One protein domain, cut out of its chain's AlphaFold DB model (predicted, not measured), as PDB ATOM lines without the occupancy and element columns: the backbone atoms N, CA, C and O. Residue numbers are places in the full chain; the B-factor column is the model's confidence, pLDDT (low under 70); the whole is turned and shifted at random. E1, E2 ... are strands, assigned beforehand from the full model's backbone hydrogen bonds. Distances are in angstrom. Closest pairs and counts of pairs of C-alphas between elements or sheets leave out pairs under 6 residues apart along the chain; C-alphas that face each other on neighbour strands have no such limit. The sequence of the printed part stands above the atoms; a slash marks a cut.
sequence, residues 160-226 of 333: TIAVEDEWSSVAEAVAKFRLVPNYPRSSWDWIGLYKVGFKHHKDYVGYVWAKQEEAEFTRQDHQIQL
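What this domain is: This is residues 160 to 226 of the 333 residues of the protein "Phosphatidylinositol 4,5-bisphosphate 5-phosphatase A" of Liparis tanakae (Tanaka's snailfish) (UniProt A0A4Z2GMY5). With little regular structure, the domain is a small antiparallel sheet, E1-E2-E5, with the hairpin E3-E4 loosely over part of one face and loops around them. The 67 printed residues hold five named strands, E1 to E5 in chain order, and no named helix: all strand, with 26 residues in named elements. It is rounded, 34 by 27 by 18 A, and only just compact, close to loose, with a radius of gyration of the C-alphas of 13.1 A.

Where its parts are: E2, residues 174 to 179, spans 16.6 A. E1 is residues 160 to 163, from C-alpha 160 at (-0.969, 46.751, 10.869). E5 is residues 221 to 225, 14.0 A, ending at C-alpha 225 at (-12.164, 53.341, 1.564). E3 is residues 190 to 194; E4, residues 204 to 209, 13.3 A.

How they stand to each other: Inner strand E2 forms a hairpin with E1 (N 162 to O 176, 2.8 A) and is antiparallel to E5 (N 177 to O 222, 2.8 A). E3 and E4 form a hairpin (N 191 to O 208, 2.9 A). E2 and E3 are apart; the closest C-alphas of E4 and E5, Val 208 and Ile 224, are 7.6 A apart.

The domain as a whole: The C-alphas farthest apart, Gly 197 and Ala 215, are 37.7 A apart. The printed part has no cut. The link E4 to E5 is long, and pLDDT is under 70 at residues 165, 170 to 171 and 211 to 220.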
ATOM      1  N   THR A 160      -0.633  45.548  10.093       85.62
ATOM      2  CA  THR A 160      -0.969  46.751  10.869       85.62
ATOM      3  C   THR A 160      -2.050  47.516  10.118       85.62
ATOM      4  O   THR A 160      -1.935  47.673   8.906       85.62
ATOM      5  N   ILE A 161      -3.078  48.000  10.811       85.38
ATOM      6  CA  ILE A 161      -4.068  48.926  10.248       85.38
ATOM      7  C   ILE A 161      -3.930  50.248  10.998       85.38
ATOM      8  O   ILE A 161      -3.895  50.256  12.226       85.38
ATOM      9  N   ALA A 162      -3.838  51.338  10.247       83.50
ATOM     10  CA  ALA A 162      -3.906  52.707  10.721       83.50
ATOM     11  C   ALA A 162      -5.153  53.371  10.124       83.50
ATOM     12  O   ALA A 162      -5.482  53.175   8.952       83.50
ATOM     13  N   VAL A 163      -5.835  54.160  10.938       81.69
ATOM     14  CA  VAL A 163      -6.928  55.052  10.545       81.69
ATOM     15  C   VAL A 163      -6.562  56.447  11.040       81.69
ATOM     16  O   VAL A 163      -5.757  56.561  11.963       81.69
ATOM     17  N   GLU A 164      -7.106  57.493  10.424       75.19
ATOM     18  CA  GLU A 164      -7.073  58.825  11.046       75.19
ATOM     19  C   GLU A 164      -7.931  58.799  12.329       75.19
ATOM     20  O   GLU A 164      -8.921  58.066  12.379       75.19
ATOM     21  N   ASP A 165      -7.541  59.551  13.365       68.38
ATOM     22  CA  ASP A 165      -8.102  59.403  14.723       68.38
ATOM     23  C   ASP A 165      -9.603  59.742  14.828       68.38
ATOM     24  O   ASP A 165     -10.320  59.136  15.625       68.38
ATOM     25  N   GLU A 166     -10.096  60.669  14.000       74.88
ATOM     26  CA  GLU A 166     -11.517  61.009  13.872       74.88
ATOM     27  C   GLU A 166     -11.918  61.108  12.391       74.88
ATOM     28  O   GLU A 166     -11.157  61.601  11.557       74.88
ATOM     29  N   TRP A 167     -13.137  60.666  12.064       72.56
ATOM     30  CA  TRP A 167     -13.756  60.839  10.744       72.56
ATOM     31  C   TRP A 167     -14.979  61.745  10.881       72.56
ATOM     32  O   TRP A 167     -15.963  61.365  11.518       72.56
ATOM     33  N   SER A 168     -14.926  62.931  10.277       70.00
ATOM     34  CA  SER A 168     -16.038  63.887  10.253       70.00
ATOM     35  C   SER A 168     -16.995  63.649   9.080       70.00
ATOM     36  O   SER A 168     -18.163  64.034   9.148       70.00
ATOM     37  N   SER A 169     -16.533  62.970   8.022       70.06
ATOM     38  CA  SER A 169     -17.345  62.619   6.853       70.06
ATOM     39  C   SER A 169     -17.102  61.194   6.336       70.06
ATOM     40  O   SER A 169     -16.072  60.567   6.576       70.06
ATOM     41  N   VAL A 170     -18.048  60.693   5.534       65.81
ATOM     42  CA  VAL A 170     -17.930  59.417   4.801       65.81
ATOM     43  C   VAL A 170     -16.731  59.389   3.838       65.81
ATOM     44  O   VAL A 170     -16.181  58.319   3.569       65.81
ATOM     45  N   ALA A 171     -16.292  60.541   3.324       68.94
ATOM     46  CA  ALA A 171     -15.122  60.618   2.450       68.94
ATOM     47  C   ALA A 171     -13.805  60.365   3.210       68.94
ATOM     48  O   ALA A 171     -12.841  59.882   2.619       68.94
ATOM     49  N   GLU A 172     -13.780  60.631   4.520       71.94
ATOM     50  CA  GLU A 172     -12.628  60.397   5.401       71.94
ATOM     51  C   GLU A 172     -12.536  58.959   5.930       71.94
ATOM     52  O   GLU A 172     -11.531  58.636   6.555       71.94
ATOM     53  N   ALA A 173     -13.524  58.090   5.654       75.44
ATOM     54  CA  ALA A 173     -13.599  56.692   6.112       75.44
ATOM     55  C   ALA A 173     -12.557  55.769   5.439       75.44
ATOM     56  O   ALA A 173     -12.870  54.769   4.784       75.44
ATOM     57  N   VAL A 174     -11.291  56.142   5.581       80.94
ATOM     58  CA  VAL A 174     -10.119  55.586   4.921       80.94
ATOM     59  C   VAL A 174      -9.280  54.844   5.949       80.94
ATOM     60  O   VAL A 174      -8.837  55.409   6.948       80.94
ATOM     61  N   ALA A 175      -8.997  53.577   5.662       83.50
ATOM     62  CA  ALA A 175      -8.006  52.805   6.392       83.50
ATOM     63  C   ALA A 175      -6.747  52.631   5.535       83.50
ATOM     64  O   ALA A 175      -6.809  52.345   4.337       83.50
ATOM     65  N   LYS A 176      -5.587  52.776   6.166       85.69
ATOM     66  CA  LYS A 176      -4.281  52.437   5.602       85.69
ATOM     67  C   LYS A 176      -3.835  51.130   6.250       85.69
ATOM     68  O   LYS A 176      -3.875  51.017   7.472       85.69
ATOM     69  N   PHE A 177      -3.415  50.131   5.480       86.06
ATOM     70  CA  PHE A 177      -2.889  48.885   6.041       86.06
ATOM     71  C   PHE A 177      -1.494  48.558   5.514       86.06
ATOM     72  O   PHE A 177      -1.214  48.685   4.323       86.06
ATOM     73  N   ARG A 178      -0.626  48.123   6.432       84.12
ATOM     74  CA  ARG A 178       0.752  47.705   6.172       84.12
ATOM     75  C   ARG A 178       0.888  46.205   6.383       84.12
ATOM     76  O   ARG A 178       0.473  45.686   7.421       84.12
ATOM     77  N   LEU A 179       1.497  45.523   5.420       81.19
ATOM     78  CA  LEU A 179       1.853  44.105   5.506       81.19
ATOM     79  C   LEU A 179       3.340  43.947   5.835       81.19
ATOM     80  O   LEU A 179       4.167  44.716   5.343       81.19
ATOM     81  N   VAL A 180       3.702  42.925   6.616       79.31
ATOM     82  CA  VAL A 180       5.120  42.542   6.730       79.31
ATOM     83  C   VAL A 180       5.627  41.943   5.405       79.31
ATOM     84  O   VAL A 180       4.849  41.298   4.691       79.31
ATOM     85  N   PRO A 181       6.919  42.109   5.056       75.75
ATOM     86  CA  PRO A 181       7.484  41.538   3.836       75.75
ATOM     87  C   PRO A 181       7.228  40.031   3.718       75.75
ATOM     88  O   PRO A 181       7.353  39.288   4.692       75.75
ATOM     89  N   ASN A 182       6.900  39.580   2.506       70.00
ATOM     90  CA  ASN A 182       6.590  38.184   2.174       70.00
ATOM     91  C   ASN A 182       5.375  37.573   2.911       70.00
ATOM     92  O   ASN A 182       5.219  36.350   2.908       70.00
ATOM     93  N   TYR A 183       4.488  38.378   3.513       74.75
ATOM     94  CA  TYR A 183       3.224  37.868   4.054       74.75
ATOM     95  C   TYR A 183       2.330  37.294   2.928       74.75
ATOM     96  O   TYR A 183       2.040  38.008   1.962       74.75
ATOM     97  N   PRO A 184       1.870  36.030   3.020       70.25
ATOM     98  CA  PRO A 184       1.041  35.420   1.984       70.25
ATOM     99  C   PRO A 184      -0.368  36.035   1.970       70.25
ATOM    100  O   PRO A 184      -1.088  35.974   2.966       70.25
ATOM    101  N   ARG A 185      -0.759  36.598   0.819       73.12
ATOM    102  CA  ARG A 185      -2.093  37.163   0.548       73.12
ATOM    103  C   ARG A 185      -3.009  36.151  -0.148       73.12
ATOM    104  O   ARG A 185      -2.543  35.305  -0.909       73.12
ATOM    105  N   SER A 186      -4.312  36.309   0.048       78.25
ATOM    106  CA  SER A 186      -5.386  35.645  -0.692       78.25
ATOM    107  C   SER A 186      -6.290  36.680  -1.364       78.25
ATOM    108  O   SER A 186      -6.643  37.686  -0.757       78.25
ATOM    109  N   SER A 187      -6.780  36.396  -2.573       79.44
ATOM    110  CA  SER A 187      -7.829  37.204  -3.228       79.44
ATOM    111  C   SER A 187      -9.173  37.200  -2.476       79.44
ATOM    112  O   SER A 187     -10.083  37.932  -2.855       79.44
ATOM    113  N   TRP A 188      -9.288  36.373  -1.429       82.25
ATOM    114  CA  TRP A 188     -10.414  36.285  -0.493       82.25
ATOM    115  C   TRP A 188     -10.105  36.891   0.889       82.25
ATOM    116  O   TRP A 188     -10.887  36.711   1.823       82.25
ATOM    117  N   ASP A 189      -8.970  37.578   1.060       85.75
ATOM    118  CA  ASP A 189      -8.729  38.382   2.261       85.75
ATOM    119  C   ASP A 189      -9.622  39.633   2.241       85.75
ATOM    120  O   ASP A 189      -9.869  40.230   1.192       85.75
ATOM    121  N   TRP A 190     -10.115  40.042   3.409       87.69
ATOM    122  CA  TRP A 190     -11.007  41.192   3.565       87.69
ATOM    123  C   TRP A 190     -10.753  41.931   4.877       87.69
ATOM    124  O   TRP A 190     -10.257  41.360   5.851       87.69
ATOM    125  N   ILE A 191     -11.114  43.212   4.890       88.00
ATOM    126  CA  ILE A 191     -11.050  44.102   6.048       88.00
ATOM    127  C   ILE A 191     -12.478  44.570   6.340       88.00
ATOM    128  O   ILE A 191     -13.162  45.085   5.457       88.00
ATOM    129  N   GLY A 192     -12.947  44.323   7.564       88.25
ATOM    130  CA  GLY A 192     -14.311  44.622   8.004       88.25
ATOM    131  C   GLY A 192     -14.361  45.775   9.000       88.25
ATOM    132  O   GLY A 192     -13.543  45.834   9.918       88.25
ATOM    133  N   LEU A 193     -15.351  46.648   8.842       87.12
ATOM    134  CA  LEU A 193     -15.707  47.700   9.789       87.12
ATOM    135  C   LEU A 193     -16.748  47.154  10.776       87.12
ATOM    136  O   LEU A 193     -17.781  46.640  10.355       87.12
ATOM    137  N   TYR A 194     -16.505  47.282  12.080       86.81
ATOM    138  CA  TYR A 194     -17.385  46.781  13.145       86.81
ATOM    139  C   TYR A 194     -17.786  47.912  14.093       86.81
ATOM    140  O   TYR A 194     -17.009  48.838  14.318       86.81
ATOM    141  N   LYS A 195     -18.975  47.818  14.704       84.88
ATOM    142  CA  LYS A 195     -19.338  48.701  15.825       84.88
ATOM    143  C   LYS A 195     -18.572  48.285  17.087       84.88
ATOM    144  O   LYS A 195     -18.329  47.097  17.311       84.88
ATOM    145  N   VAL A 196     -18.225  49.254  17.933       84.94
ATOM    146  CA  VAL A 196     -17.645  48.984  19.259       84.94
ATOM    147  C   VAL A 196     -18.610  48.095  20.055       84.94
ATOM    148  O   VAL A 196     -19.807  48.368  20.109       84.94
ATOM    149  N   GLY A 197     -18.101  47.012  20.649       83.69
ATOM    150  CA  GLY A 197     -18.926  46.043  21.384       83.69
ATOM    151  C   GLY A 197     -19.647  44.994  20.523       83.69
ATOM    152  O   GLY A 197     -20.596  44.375  21.011       83.69
ATOM    153  N   PHE A 198     -19.215  44.776  19.272       86.44
ATOM    154  CA  PHE A 198     -19.653  43.634  18.458       86.44
ATOM    155  C   PHE A 198     -19.454  42.290  19.189       86.44
ATOM    156  O   PHE A 198     -18.559  42.153  20.026       86.44
ATOM    157  N   LYS A 199     -20.296  41.290  18.894       84.25
ATOM    158  CA  LYS A 199     -20.351  40.020  19.649       84.25
ATOM    159  C   LYS A 199     -20.010  38.794  18.808       84.25
ATOM    160  O   LYS A 199     -19.666  37.753  19.362       84.25
ATOM    161  N   HIS A 200     -20.097  38.900  17.487       83.19
ATOM    162  CA  HIS A 200     -19.876  37.801  16.561       83.19
ATOM    163  C   HIS A 200     -19.156  38.268  15.283       83.19
ATOM    164  O   HIS A 200     -19.273  39.409  14.845       83.19
ATOM    165  N   HIS A 201     -18.414  37.364  14.636       77.12
ATOM    166  CA  HIS A 201     -17.535  37.667  13.493       77.12
ATOM    167  C   HIS A 201     -18.266  38.047  12.179       77.12
ATOM    168  O   HIS A 201     -17.647  38.138  11.116       77.12
ATOM    169  N   LYS A 202     -19.593  38.203  12.237       84.38
ATOM    170  CA  LYS A 202     -20.464  38.646  11.136       84.38
ATOM    171  C   LYS A 202     -21.181  39.966  11.446       84.38
ATOM    172  O   LYS A 202     -21.933  40.438  10.608       84.38
ATOM    173  N   ASP A 203     -20.924  40.569  12.606       88.06
ATOM    174  CA  ASP A 203     -21.526  41.832  13.057       88.06
ATOM    175  C   ASP A 203     -20.836  43.059  12.417       88.06
ATOM    176  O   ASP A 203     -20.706  44.118  13.039       88.06
ATOM    177  N   TYR A 204     -20.317  42.908  11.195       88.12
ATOM    178  CA  TYR A 204     -19.695  44.007  10.467       88.12
ATOM    179  C   TYR A 204     -20.775  44.947   9.916       88.12
ATOM    180  O   TYR A 204     -21.830  44.517   9.459       88.12
ATOM    181  N   VAL A 205     -20.495  46.248   9.940       86.69
ATOM    182  CA  VAL A 205     -21.310  47.290   9.289       86.69
ATOM    183  C   VAL A 205     -21.058  47.296   7.781       86.69
ATOM    184  O   VAL A 205     -21.949  47.596   6.996       86.69
ATOM    185  N   GLY A 206     -19.841  46.929   7.381       85.31
ATOM    186  CA  GLY A 206     -19.406  46.847   5.996       85.31
ATOM    187  C   GLY A 206     -18.033  46.187   5.901       85.31
ATOM    188  O   GLY A 206     -17.351  45.996   6.911       85.31
ATOM    189  N   TYR A 207     -17.618  45.819   4.693       88.06
ATOM    190  CA  TYR A 207     -16.304  45.233   4.444       88.06
ATOM    191  C   TYR A 207     -15.786  45.595   3.055       88.06
ATOM    192  O   TYR A 207     -16.561  45.879   2.145       88.06
ATOM    193  N   VAL A 208     -14.469  45.522   2.887       87.12
ATOM    194  CA  VAL A 208     -13.802  45.553   1.581       87.12
ATOM    195  C   VAL A 208     -12.944  44.312   1.409       87.12
ATOM    196  O   VAL A 208     -12.307  43.850   2.357       87.12
ATOM    197  N   TRP A 209     -12.892  43.778   0.191       86.00
ATOM    198  CA  TRP A 209     -11.870  42.801  -0.171       86.00
ATOM    199  C   TRP A 209     -10.508  43.497  -0.202       86.00
ATOM    200  O   TRP A 209     -10.360  44.527  -0.853       86.00
ATOM    201  N   ALA A 210      -9.490  42.905   0.420       80.25
ATOM    202  CA  ALA A 210      -8.092  43.327   0.299       80.25
ATOM    203  C   ALA A 210      -7.474  42.836  -1.033       80.25
ATOM    204  O   ALA A 210      -6.311  42.439  -1.099       80.25
ATOM    205  N   LYS A 211      -8.295  42.812  -2.092       67.88
ATOM    206  CA  LYS A 211      -7.936  42.396  -3.445       67.88
ATOM    207  C   LYS A 211      -7.197  43.543  -4.128       67.88
ATOM    208  O   LYS A 211      -7.610  44.692  -4.022       67.88
ATOM    209  N   GLN A 212      -6.136  43.214  -4.853       63.00
ATOM    210  CA  GLN A 212      -5.228  44.194  -5.436       63.00
ATOM    211  C   GLN A 212      -4.746  43.729  -6.812       63.00
ATOM    212  O   GLN A 212      -4.748  42.530  -7.096       63.00
ATOM    213  N   GLU A 213      -4.350  44.673  -7.662       57.72
ATOM    214  CA  GLU A 213      -3.792  44.383  -8.984       57.72
ATOM    215  C   GLU A 213      -2.319  43.957  -8.889       57.72
ATOM    216  O   GLU A 213      -1.583  44.382  -7.997       57.72
ATOM    217  N   GLU A 214      -1.870  43.117  -9.826       55.72
ATOM    218  CA  GLU A 214      -0.541  42.483  -9.786       55.72
ATOM    219  C   GLU A 214       0.615  43.501  -9.792       55.72
ATOM    220  O   GLU A 214       1.666  43.252  -9.203       55.72
ATOM    221  N   ALA A 215       0.401  44.683 -10.379       54.25
ATOM    222  CA  ALA A 215       1.376  45.773 -10.422       54.25
ATOM    223  C   ALA A 215       1.740  46.344  -9.036       54.25
ATOM    224  O   ALA A 215       2.822  46.905  -8.869       54.25
ATOM    225  N   GLU A 216       0.873  46.193  -8.029       56.84
ATOM    226  CA  GLU A 216       1.119  46.710  -6.678       56.84
ATOM    227  C   GLU A 216       1.658  45.661  -5.697       56.84
ATOM    228  O   GLU A 216       1.854  45.965  -4.521       56.84
ATOM    229  N   PHE A 217       1.948  44.431  -6.140       55.22
ATOM    230  CA  PHE A 217       2.354  43.356  -5.223       55.22
ATOM    231  C   PHE A 217       3.630  43.680  -4.417       55.22
ATOM    232  O   PHE A 217       3.822  43.131  -3.331       55.22
ATOM    233  N   THR A 218       4.463  44.598  -4.913       56.34
ATOM    234  CA  THR A 218       5.694  45.099  -4.277       56.34
ATOM    235  C   THR A 218       5.463  46.198  -3.227       56.34
ATOM    236  O   THR A 218       6.390  46.521  -2.483       56.34
ATOM    237  N   ARG A 219       4.269  46.807  -3.153       63.47
ATOM    238  CA  ARG A 219       3.941  47.794  -2.109       63.47
ATOM    239  C   ARG A 219       3.711  47.092  -0.765       63.47
ATOM    240  O   ARG A 219       3.225  45.964  -0.697       63.47
ATOM    241  N   GLN A 220       4.117  47.767   0.311       62.59
ATOM    242  CA  GLN A 220       3.876  47.328   1.694       62.59
ATOM    243  C   GLN A 220       2.679  48.055   2.311       62.59
ATOM    244  O   GLN A 220       1.962  47.450   3.108       62.59
ATOM    245  N   ASP A 221       2.461  49.310   1.902       71.94
ATOM    246  CA  ASP A 221       1.421  50.213   2.393       71.94
ATOM    247  C   ASP A 221       0.302  50.355   1.363       71.94
ATOM    248  O   ASP A 221       0.553  50.632   0.188       71.94
ATOM    249  N   HIS A 222      -0.931  50.191   1.831       74.50
ATOM    250  CA  HIS A 222      -2.134  50.129   1.008       74.50
ATOM    251  C   HIS A 222      -3.238  50.985   1.616       74.50
ATOM    252  O   HIS A 222      -3.329  51.092   2.837       74.50
ATOM    253  N   GLN A 223      -4.092  51.572   0.781       81.19
ATOM    254  CA  GLN A 223      -5.183  52.447   1.207       81.19
ATOM    255  C   GLN A 223      -6.518  51.907   0.691       81.19
ATOM    256  O   GLN A 223      -6.630  51.548  -0.478       81.19
ATOM    257  N   ILE A 224      -7.526  51.858   1.561       80.31
ATOM    258  CA  ILE A 224      -8.886  51.402   1.246       80.31
ATOM    259  C   ILE A 224      -9.907  52.393   1.804       80.31
ATOM    260  O   ILE A 224      -9.725  52.923   2.899       80.31
ATOM    261  N   GLN A 225     -10.996  52.613   1.072       81.00
ATOM    262  CA  GLN A 225     -12.164  53.341   1.564       81.00
ATOM    263  C   GLN A 225     -13.206  52.325   2.039       81.00
ATOM    264  O   GLN A 225     -13.551  51.402   1.301       81.00
ATOM    265  N   LEU A 226     -13.673  52.450   3.280       80.38
ATOM    266  CA  LEU A 226     -14.610  51.503   3.881       80.38
ATOM    267  C   LEU A 226     -16.060  51.878   3.527       80.38
ATOM    268  O   LEU A 226     -16.410  53.056   3.589       80.38
TER     269      LEU A 226